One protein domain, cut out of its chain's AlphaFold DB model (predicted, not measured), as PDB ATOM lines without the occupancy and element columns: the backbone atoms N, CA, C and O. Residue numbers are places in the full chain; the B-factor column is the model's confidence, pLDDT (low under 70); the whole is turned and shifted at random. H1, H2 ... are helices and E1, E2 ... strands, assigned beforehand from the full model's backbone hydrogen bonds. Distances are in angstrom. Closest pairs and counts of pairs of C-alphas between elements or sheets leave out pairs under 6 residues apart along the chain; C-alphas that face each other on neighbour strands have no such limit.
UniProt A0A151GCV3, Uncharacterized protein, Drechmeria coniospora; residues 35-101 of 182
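Overview. This is residues 35 to 101 of the 182 residues of an uncharacterized protein of Drechmeria coniospora (UniProt A0A151GCV3). A single twisted wall of four strands has a short helix out past each end of its strands, and neither helix covers the sheet's length. H1 sits beyond the end where E2 ends and E3 begins, and H2 sits beyond the opposite end, where E3 ends; residues 81 to 86, of which 85 and 86 belong to H2, stick out there. The printed part has 67 residues, with four named strands and two named helices in the order E1, E2, H1, E3, H2, E4, and the sheet order E1, E2, E3, E4 is antiparallel throughout. The class is mixed, helices and strands. The whole is loose, with a radius of gyration of the C-alphas of 13.8 A, and elongated, spanning 40 by 20 by 15 A.

Arrangement. E1, residues 35 to 38, and E2, residues 42 to 48, form a hairpin, antiparallel at 171 degrees; N 37 and O 44 are within hydrogen-bond range at 2.8 A. E3, residues 71 to 77, is the other neighbour of E2, antiparallel at 163 degrees, with N 45 and O 74 at 2.8 A and N 72 and O 47 at 2.8 A. E4, residues 96 to 100, is antiparallel to E3 at 157 degrees, with N 73 and O 98 at 2.9 A. E1 and E4 are the edge strands. The sheet is twisted, its C-alphas lying up to 4.4 A off the best plane. H1, residues 54 to 62, is not on the sheet, with 2 pairs of C-alphas within 10 A. H2, residues 85 to 93, is on the sheet but only grazes it, with its residues 88 to 93; the closest C-alphas of E3 and H2, those of Arg 77 and Ala 91, are 5.4 A apart. H1 and H2 are apart. In both helices every O i to N i+4 pair is within hydrogen-bond range.

Along the chain. E1 begins at C-alpha 35, (15.466, -17.400, 25.973), and is 10.1 A long. E2 measures 19.5 A from first to last C-alpha, H1 12.3 A and E3 19.8 A. H2 begins at C-alpha 85, (12.199, -21.204, 2.120), and measures 12.5 A. E4 measures 13.1 A and ends at C-alpha 100, (13.273, -30.204, 31.299).

Size, cuts and confidence. The two C-alphas farthest apart, those of Gln 67 and Gly 82, are 40.0 A from each other. The printed part has no cut and no long link; the links H1 to E3 and E3 to H2 are short, and the others are tight. The mean pLDDT of the printed part is 87.0, and no printed residue is under 70.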
ATOM      1  N   VAL A  35      14.053 -17.621  26.305       86.00
ATOM      2  CA  VAL A  35      15.466 -17.400  25.973       86.00
ATOM      3  C   VAL A  35      15.781 -18.103  24.665       86.00
ATOM      4  O   VAL A  35      15.509 -19.290  24.520       86.00
ATOM      5  N   THR A  36      16.385 -17.383  23.721       87.94
ATOM      6  CA  THR A  36      16.937 -17.974  22.497       87.94
ATOM      7  C   THR A  36      18.450 -17.855  22.538       87.94
ATOM      8  O   THR A  36      18.983 -16.773  22.764       87.94
ATOM      9  N   THR A  37      19.137 -18.969  22.329       87.94
ATOM     10  CA  THR A  37      20.596 -19.038  22.246       87.94
ATOM     11  C   THR A  37      20.992 -19.589  20.890       87.94
ATOM     12  O   THR A  37      20.362 -20.526  20.392       87.94
ATOM     13  N   TYR A  38      22.061 -19.048  20.325       88.50
ATOM     14  CA  TYR A  38      22.580 -19.454  19.031       88.50
ATOM     15  C   TYR A  38      23.948 -20.100  19.203       88.50
ATOM     16  O   TYR A  38      24.800 -19.572  19.913       88.50
ATOM     17  N   THR A  39      24.149 -21.241  18.558       87.50
ATOM     18  CA  THR A  39      25.469 -21.845  18.370       87.50
ATOM     19  C   THR A  39      25.855 -21.770  16.893       87.50
ATOM     20  O   THR A  39      25.091 -21.253  16.076       87.50
ATOM     21  N   SER A  40      27.042 -22.266  16.537       83.75
ATOM     22  CA  SER A  40      27.481 -22.371  15.139       83.75
ATOM     23  C   SER A  40      26.479 -23.146  14.275       83.75
ATOM     24  O   SER A  40      26.188 -22.745  13.157       83.75
ATOM     25  N   GLU A  41      25.897 -24.212  14.825       87.62
ATOM     26  CA  GLU A  41      25.053 -25.154  14.080       87.62
ATOM     27  C   GLU A  41      23.573 -25.125  14.469       87.62
ATOM     28  O   GLU A  41      22.732 -25.616  13.718       87.62
ATOM     29  N   TRP A  42      23.229 -24.599  15.648       90.00
ATOM     30  CA  TRP A  42      21.894 -24.760  16.221       90.00
ATOM     31  C   TRP A  42      21.321 -23.443  16.723       90.00
ATOM     32  O   TRP A  42      21.970 -22.660  17.416       90.00
ATOM     33  N   THR A  43      20.036 -23.253  16.457       91.06
ATOM     34  CA  THR A  43      19.194 -22.294  17.159       91.06
ATOM     35  C   THR A  43      18.459 -23.038  18.265       91.06
ATOM     36  O   THR A  43      17.752 -24.015  18.013       91.06
ATOM     37  N   ILE A  44      18.631 -22.601  19.507       91.75
ATOM     38  CA  ILE A  44      18.038 -23.251  20.676       91.75
ATOM     39  C   ILE A  44      17.098 -22.266  21.361       91.75
ATOM     40  O   ILE A  44      17.524 -21.195  21.786       91.75
ATOM     41  N   LYS A  45      15.827 -22.640  21.498       91.81
ATOM     42  CA  LYS A  45      14.789 -21.840  22.153       91.81
ATOM     43  C   LYS A  45      14.335 -22.535  23.430       91.81
ATOM     44  O   LYS A  45      13.981 -23.711  23.396       91.81
ATOM     45  N   TYR A  46      14.331 -21.806  24.535       89.75
ATOM     46  CA  TYR A  46      13.810 -22.230  25.827       89.75
ATOM     47  C   TYR A  46      12.527 -21.466  26.113       89.75
ATOM     48  O   TYR A  46      12.500 -20.239  25.984       89.75
ATOM     49  N   LYS A  47      11.489 -22.199  26.509       89.31
ATOM     50  CA  LYS A  47      10.196 -21.648  26.894       89.31
ATOM     51  C   LYS A  47       9.708 -22.314  28.170       89.31
ATOM     52  O   LYS A  47       9.623 -23.539  28.236       89.31
ATOM     53  N   GLU A  48       9.382 -21.517  29.176       88.06
ATOM     54  CA  GLU A  48       8.727 -22.014  30.382       88.06
ATOM     55  C   GLU A  48       7.295 -22.464  30.070       88.06
ATOM     56  O   GLU A  48       6.541 -21.791  29.360       88.06
ATOM     57  N   MET A  49       6.934 -23.632  30.592       83.12
ATOM     58  CA  MET A  49       5.583 -24.162  30.516       83.12
ATOM     59  C   MET A  49       4.692 -23.387  31.486       83.12
ATOM     60  O   MET A  49       5.044 -23.274  32.662       83.12
ATOM     61  N   PRO A  50       3.522 -22.895  31.053       81.56
ATOM     62  CA  PRO A  50       2.587 -22.287  31.983       81.56
ATOM     63  C   PRO A  50       2.100 -23.352  32.974       81.56
ATOM     64  O   PRO A  50       1.485 -24.338  32.568       81.56
ATOM     65  N   GLU A  51       2.351 -23.147  34.268       76.81
ATOM     66  CA  GLU A  51       1.964 -24.105  35.317       76.81
ATOM     67  C   GLU A  51       0.440 -24.296  35.388       76.81
ATOM     68  O   GLU A  51      -0.040 -25.393  35.661       76.81
ATOM     69  N   HIS A  52      -0.322 -23.244  35.076       80.69
ATOM     70  CA  HIS A  52      -1.782 -23.220  35.199       80.69
ATOM     71  C   HIS A  52      -2.536 -23.444  33.877       80.69
ATOM     72  O   HIS A  52      -3.763 -23.472  33.874       80.69
ATOM     73  N   SER A  53      -1.843 -23.600  32.741       85.31
ATOM     74  CA  SER A  53      -2.524 -23.828  31.458       85.31
ATOM     75  C   SER A  53      -2.791 -25.313  31.246       85.31
ATOM     76  O   SER A  53      -1.922 -26.057  30.797       85.31
ATOM     77  N   PHE A  54      -4.018 -25.743  31.537       85.12
ATOM     78  CA  PHE A  54      -4.438 -27.133  31.358       85.12
ATOM     79  C   PHE A  54      -4.250 -27.625  29.913       85.12
ATOM     80  O   PHE A  54      -3.666 -28.684  29.697       85.12
ATOM     81  N   ALA A  55      -4.642 -26.821  28.920       88.44
ATOM     82  CA  ALA A  55      -4.482 -27.164  27.506       88.44
ATOM     83  C   ALA A  55      -3.006 -27.365  27.117       88.44
ATOM     84  O   ALA A  55      -2.665 -28.359  26.477       88.44
ATOM     85  N   ALA A  56      -2.107 -26.474  27.556       85.19
ATOM     86  CA  ALA A  56      -0.676 -26.620  27.285       85.19
ATOM     87  C   ALA A  56      -0.097 -27.887  27.934       85.19
ATOM     88  O   ALA A  56       0.776 -28.539  27.363       85.19
ATOM     89  N   ARG A  57      -0.602 -28.255  29.115       87.81
ATOM     90  CA  ARG A  57      -0.174 -29.448  29.853       87.81
ATOM     91  C   ARG A  57      -0.677 -30.737  29.201       87.81
ATOM     92  O   ARG A  57       0.111 -31.672  29.097       87.81
ATOM     93  N   ILE A  58      -1.917 -30.765  28.702       90.06
ATOM     94  CA  ILE A  58      -2.430 -31.886  27.894       90.06
ATOM     95  C   ILE A  58      -1.571 -32.072  26.648       90.06
ATOM     96  O   ILE A  58      -1.099 -33.177  26.394       90.06
ATOM     97  N   MET A  59      -1.334 -30.996  25.893       89.56
ATOM     98  CA  MET A  59      -0.542 -31.067  24.664       89.56
ATOM     99  C   MET A  59       0.875 -31.567  24.941       89.56
ATOM    100  O   MET A  59       1.358 -32.461  24.253       89.56
ATOM    101  N   ALA A  60       1.520 -31.051  25.989       88.56
ATOM    102  CA  ALA A  60       2.842 -31.513  26.387       88.56
ATOM    103  C   ALA A  60       2.842 -33.010  26.731       88.56
ATOM    104  O   ALA A  60       3.699 -33.749  26.247       88.56
ATOM    105  N   TYR A  61       1.858 -33.475  27.506       88.81
ATOM    106  CA  TYR A  61       1.730 -34.888  27.857       88.81
ATOM    107  C   TYR A  61       1.516 -35.778  26.625       88.81
ATOM    108  O   TYR A  61       2.201 -36.788  26.481       88.81
ATOM    109  N   ALA A  62       0.651 -35.364  25.694       90.81
ATOM    110  CA  ALA A  62       0.432 -36.070  24.430       90.81
ATOM    111  C   ALA A  62       1.721 -36.191  23.596       90.81
ATOM    112  O   ALA A  62       1.925 -37.178  22.897       90.81
ATOM    113  N   THR A  63       2.629 -35.220  23.719       88.88
ATOM    114  CA  THR A  63       3.960 -35.232  23.087       88.88
ATOM    115  C   THR A  63       5.058 -35.899  23.934       88.88
ATOM    116  O   THR A  63       6.247 -35.754  23.640       88.88
ATOM    117  N   GLY A  64       4.690 -36.615  25.001       88.44
ATOM    118  CA  GLY A  64       5.616 -37.383  25.839       88.44
ATOM    119  C   GLY A  64       6.325 -36.582  26.934       88.44
ATOM    120  O   GLY A  64       7.347 -37.030  27.457       88.44
ATOM    121  N   ALA A  65       5.828 -35.396  27.294       89.69
ATOM    122  CA  ALA A  65       6.385 -34.637  28.408       89.69
ATOM    123  C   ALA A  65       6.086 -35.324  29.753       89.69
ATOM    124  O   ALA A  65       4.936 -35.692  30.011       89.69
ATOM    125  N   PRO A  66       7.073 -35.437  30.661       87.31
ATOM    126  CA  PRO A  66       6.806 -35.875  32.021       87.31
ATOM    127  C   PRO A  66       5.936 -34.846  32.752       87.31
ATOM    128  O   PRO A  66       6.024 -33.642  32.502       87.31
ATOM    129  N   GLN A  67       5.135 -35.310  33.714       84.44
ATOM    130  CA  GLN A  67       4.219 -34.459  34.487       84.44
ATOM    131  C   GLN A  67       4.943 -33.302  35.194       84.44
ATOM    132  O   GLN A  67       4.384 -32.225  35.374       84.44
ATOM    133  N   GLU A  68       6.204 -33.483  35.567       84.50
ATOM    134  CA  GLU A  68       6.991 -32.474  36.278       84.50
ATOM    135  C   GLU A  68       7.767 -31.527  35.343       84.50
ATOM    136  O   GLU A  68       8.493 -30.658  35.823       84.50
ATOM    137  N   ALA A  69       7.630 -31.657  34.017       86.19
ATOM    138  CA  ALA A  69       8.313 -30.772  33.078       86.19
ATOM    139  C   ALA A  69       7.881 -29.315  33.286       86.19
ATOM    140  O   ALA A  69       6.690 -28.985  33.244       86.19
ATOM    141  N   THR A  70       8.861 -28.433  33.469       87.62
ATOM    142  CA  THR A  70       8.648 -26.994  33.673       87.62
ATOM    143  C   THR A  70       9.150 -26.161  32.503       87.62
ATOM    144  O   THR A  70       8.701 -25.033  32.320       87.62
ATOM    145  N   ILE A  71      10.062 -26.690  31.686       88.12
ATOM    146  CA  ILE A  71      10.650 -25.964  30.557       88.12
ATOM    147  C   ILE A  71      10.654 -26.856  29.315       88.12
ATOM    148  O   ILE A  71      11.021 -28.031  29.374       88.12
ATOM    149  N   VAL A  72      10.296 -26.265  28.176       90.25
ATOM    150  CA  VAL A  72      10.469 -26.842  26.841       90.25
ATOM    151  C   VAL A  72      11.706 -26.238  26.199       90.25
ATOM    152  O   VAL A  72      11.882 -25.018  26.183       90.25
ATOM    153  N   LYS A  73      12.553 -27.088  25.630       92.12
ATOM    154  CA  LYS A  73      13.686 -26.687  24.800       92.12
ATOM    155  C   LYS A  73      13.463 -27.188  23.375       92.12
ATOM    156  O   LYS A  73      13.407 -28.393  23.163       92.12
ATOM    157  N   LYS A  74      13.393 -26.284  22.397       93.25
ATOM    158  CA  LYS A  74      13.424 -26.605  20.959       93.25
ATOM    159  C   LYS A  74      14.838 -26.375  20.433       93.25
ATOM    160  O   LYS A  74      15.392 -25.295  20.635       93.25
ATOM    161  N   LYS A  75      15.432 -27.373  19.780       93.31
ATOM    162  CA  LYS A  75      16.681 -27.237  19.017       93.31
ATOM    163  C   LYS A  75      16.351 -27.355  17.534       93.31
ATOM    164  O   LYS A  75      15.799 -28.371  17.135       93.31
ATOM    165  N   THR A  76      16.721 -26.357  16.753       92.50
ATOM    166  CA  THR A  76      16.496 -26.278  15.304       92.50
ATOM    167  C   THR A  76      17.845 -26.083  14.627       92.50
ATOM    168  O   THR A  76      18.666 -25.313  15.137       92.50
ATOM    169  N   ARG A  77      18.112 -26.799  13.531       90.75
ATOM    170  CA  ARG A  77      19.372 -26.645  12.789       90.75
ATOM    171  C   ARG A  77      19.438 -25.234  12.201       90.75
ATOM    172  O   ARG A  77      18.418 -24.686  11.794       90.75
ATOM    173  N   ARG A  78      20.612 -24.605  12.207       84.56
ATOM    174  CA  ARG A  78      20.796 -23.316  11.536       84.56
ATOM    175  C   ARG A  78      20.897 -23.525  10.034       84.56
ATOM    176  O   ARG A  78      21.680 -24.355   9.578       84.56
ATOM    177  N   CYS A  79      20.133 -22.731   9.298       83.19
ATOM    178  CA  CYS A  79      20.296 -22.591   7.861       83.19
ATOM    179  C   CYS A  79      21.344 -21.518   7.565       83.19
ATOM    180  O   CYS A  79      21.568 -20.616   8.378       83.19
ATOM    181  N   ALA A  80      21.995 -21.639   6.409       79.00
ATOM    182  CA  ALA A  80      22.881 -20.600   5.905       79.00
ATOM    183  C   ALA A  80      22.106 -19.287   5.698       79.00
ATOM    184  O   ALA A  80      20.898 -19.291   5.454       79.00
ATOM    185  N   GLU A  81      22.800 -18.160   5.809       76.88
ATOM    186  CA  GLU A  81      22.224 -16.853   5.506       76.88
ATOM    187  C   GLU A  81      21.818 -16.804   4.023       76.88
ATOM    188  O   GLU A  81      22.617 -17.142   3.152       76.88
ATOM    189  N   GLY A  82      20.556 -16.463   3.742       79.38
ATOM    190  CA  GLY A  82      19.989 -16.522   2.388       79.38
ATOM    191  C   GLY A  82      19.530 -17.914   1.930       79.38
ATOM    192  O   GLY A  82      19.338 -18.122   0.735       79.38
ATOM    193  N   ALA A  83      19.370 -18.875   2.847       82.06
ATOM    194  CA  ALA A  83      18.766 -20.167   2.529       82.06
ATOM    195  C   ALA A  83      17.350 -20.012   1.945       82.06
ATOM    196  O   ALA A  83      16.607 -19.114   2.341       82.06
ATOM    197  N   SER A  84      16.984 -20.907   1.022       89.50
ATOM    198  CA  SER A  84      15.636 -20.957   0.451       89.50
ATOM    199  C   SER A  84      14.584 -21.261   1.519       89.50
ATOM    200  O   SER A  84      14.886 -21.873   2.550       89.50
ATOM    201  N   ASP A  85      13.333 -20.892   1.244       85.88
ATOM    202  CA  ASP A  85      12.199 -21.204   2.120       85.88
ATOM    203  C   ASP A  85      12.092 -22.717   2.384       85.88
ATOM    204  O   ASP A  85      11.931 -23.132   3.530       85.88
ATOM    205  N   GLU A  86      12.327 -23.547   1.362       86.12
ATOM    206  CA  GLU A  86      12.366 -25.015   1.482       86.12
ATOM    207  C   GLU A  86      13.440 -25.504   2.467       86.12
ATOM    208  O   GLU A  86      13.230 -26.446   3.237       86.12
ATOM    209  N   ALA A  87      14.615 -24.865   2.469       81.88
ATOM    210  CA  ALA A  87      15.698 -25.212   3.380       81.88
ATOM    211  C   ALA A  87      15.392 -24.763   4.816       81.88
ATOM    212  O   ALA A  87      15.786 -25.443   5.770       81.88
ATOM    213  N   MET A  88      14.681 -23.644   4.993       84.00
ATOM    214  CA  MET A  88      14.191 -23.221   6.306       84.00
ATOM    215  C   MET A  88      13.133 -24.185   6.846       84.00
ATOM    216  O   MET A  88      13.256 -24.622   7.991       84.00
ATOM    217  N   GLU A  89      12.160 -24.577   6.023       86.00
ATOM    218  CA  GLU A  89      11.122 -25.547   6.387       86.00
ATOM    219  C   GLU A  89      11.729 -26.913   6.741       86.00
ATOM    220  O   GLU A  89      11.428 -27.489   7.790       86.00
ATOM    221  N   SER A  90      12.697 -27.384   5.951       83.56
ATOM    222  CA  SER A  90      13.438 -28.618   6.244       83.56
ATOM    223  C   SER A  90      14.134 -28.572   7.610       83.56
ATOM    224  O   SER A  90      14.085 -29.536   8.376       83.56
ATOM    225  N   ALA A  91      14.739 -27.438   7.978       83.75
ATOM    226  CA  ALA A  91      15.349 -27.282   9.298       83.75
ATOM    227  C   ALA A  91      14.316 -27.254  10.433       83.75
ATOM    228  O   ALA A  91      14.611 -27.689  11.555       83.75
ATOM    229  N   GLU A  92      13.104 -26.762  10.168       83.94
ATOM    230  CA  GLU A  92      11.999 -26.858  11.118       83.94
ATOM    231  C   GLU A  92      11.559 -28.306  11.330       83.94
ATOM    232  O   GLU A  92      11.385 -28.699  12.487       83.94
ATOM    233  N   HIS A  93      11.478 -29.112  10.269       85.56
ATOM    234  CA  HIS A  93      11.204 -30.549  10.364       85.56
ATOM    235  C   HIS A  93      12.300 -31.317  11.114       85.56
ATOM    236  O   HIS A  93      11.992 -32.204  11.910       85.56
ATOM    237  N   ASP A  94      13.561 -30.904  10.973       86.62
ATOM    238  CA  ASP A  94      14.699 -31.444  11.732       86.62
ATOM    239  C   ASP A  94      14.749 -30.971  13.199       86.62
ATOM    240  O   ASP A  94      15.674 -31.306  13.959       86.62
ATOM    241  N   SER A  95      13.772 -30.173  13.641       90.38
ATOM    242  CA  SER A  95      13.744 -29.671  15.008       90.38
ATOM    243  C   SER A  95      13.477 -30.773  16.026       90.38
ATOM    244  O   SER A  95      12.587 -31.603  15.879       90.38
ATOM    245  N   ARG A  96      14.194 -30.713  17.150       90.62
ATOM    246  CA  ARG A  96      14.014 -31.633  18.279       90.62
ATOM    247  C   ARG A  96      13.520 -30.896  19.513       90.62
ATOM    248  O   ARG A  96      14.047 -29.835  19.864       90.62
ATOM    249  N   LEU A  97      12.537 -31.484  20.187       91.00
ATOM    250  CA  LEU A  97      12.002 -30.999  21.454       91.00
ATOM    251  C   LEU A  97      12.597 -31.783  22.625       91.00
ATOM    252  O   LEU A  97      12.816 -32.988  22.538       91.00
ATOM    253  N   PHE A  98      12.852 -31.080  23.724       90.44
ATOM    254  CA  PHE A  98      13.339 -31.648  24.973       90.44
ATOM    255  C   PHE A  98      12.527 -31.085  26.136       90.44
ATOM    256  O   PHE A  98      12.312 -29.873  26.226       90.44
ATOM    257  N   TRP A  99      12.138 -31.969  27.048       91.75
ATOM    258  CA  TRP A  99      11.418 -31.631  28.269       91.75
ATOM    259  C   TRP A  99      12.396 -31.551  29.435       91.75
ATOM    260  O   TRP A  99      13.188 -32.467  29.652       91.75
ATOM    261  N   ILE A 100      12.366 -30.447  30.177       87.88
ATOM    262  CA  ILE A 100      13.273 -30.204  31.299       87.88
ATOM    263  C   ILE A 100      12.450 -30.108  32.582       87.88
ATOM    264  O   ILE A 100      11.564 -29.259  32.709       87.88
ATOM    265  N   THR A 101      12.798 -30.958  33.544       87.31
ATOM    266  CA  THR A 101      12.266 -30.944  34.908       87.31
ATOM    267  C   THR A 101      13.297 -30.317  35.837       87.31
ATOM    268  O   THR A 101      14.427 -30.797  35.953       87.31
TER     269      THR A 101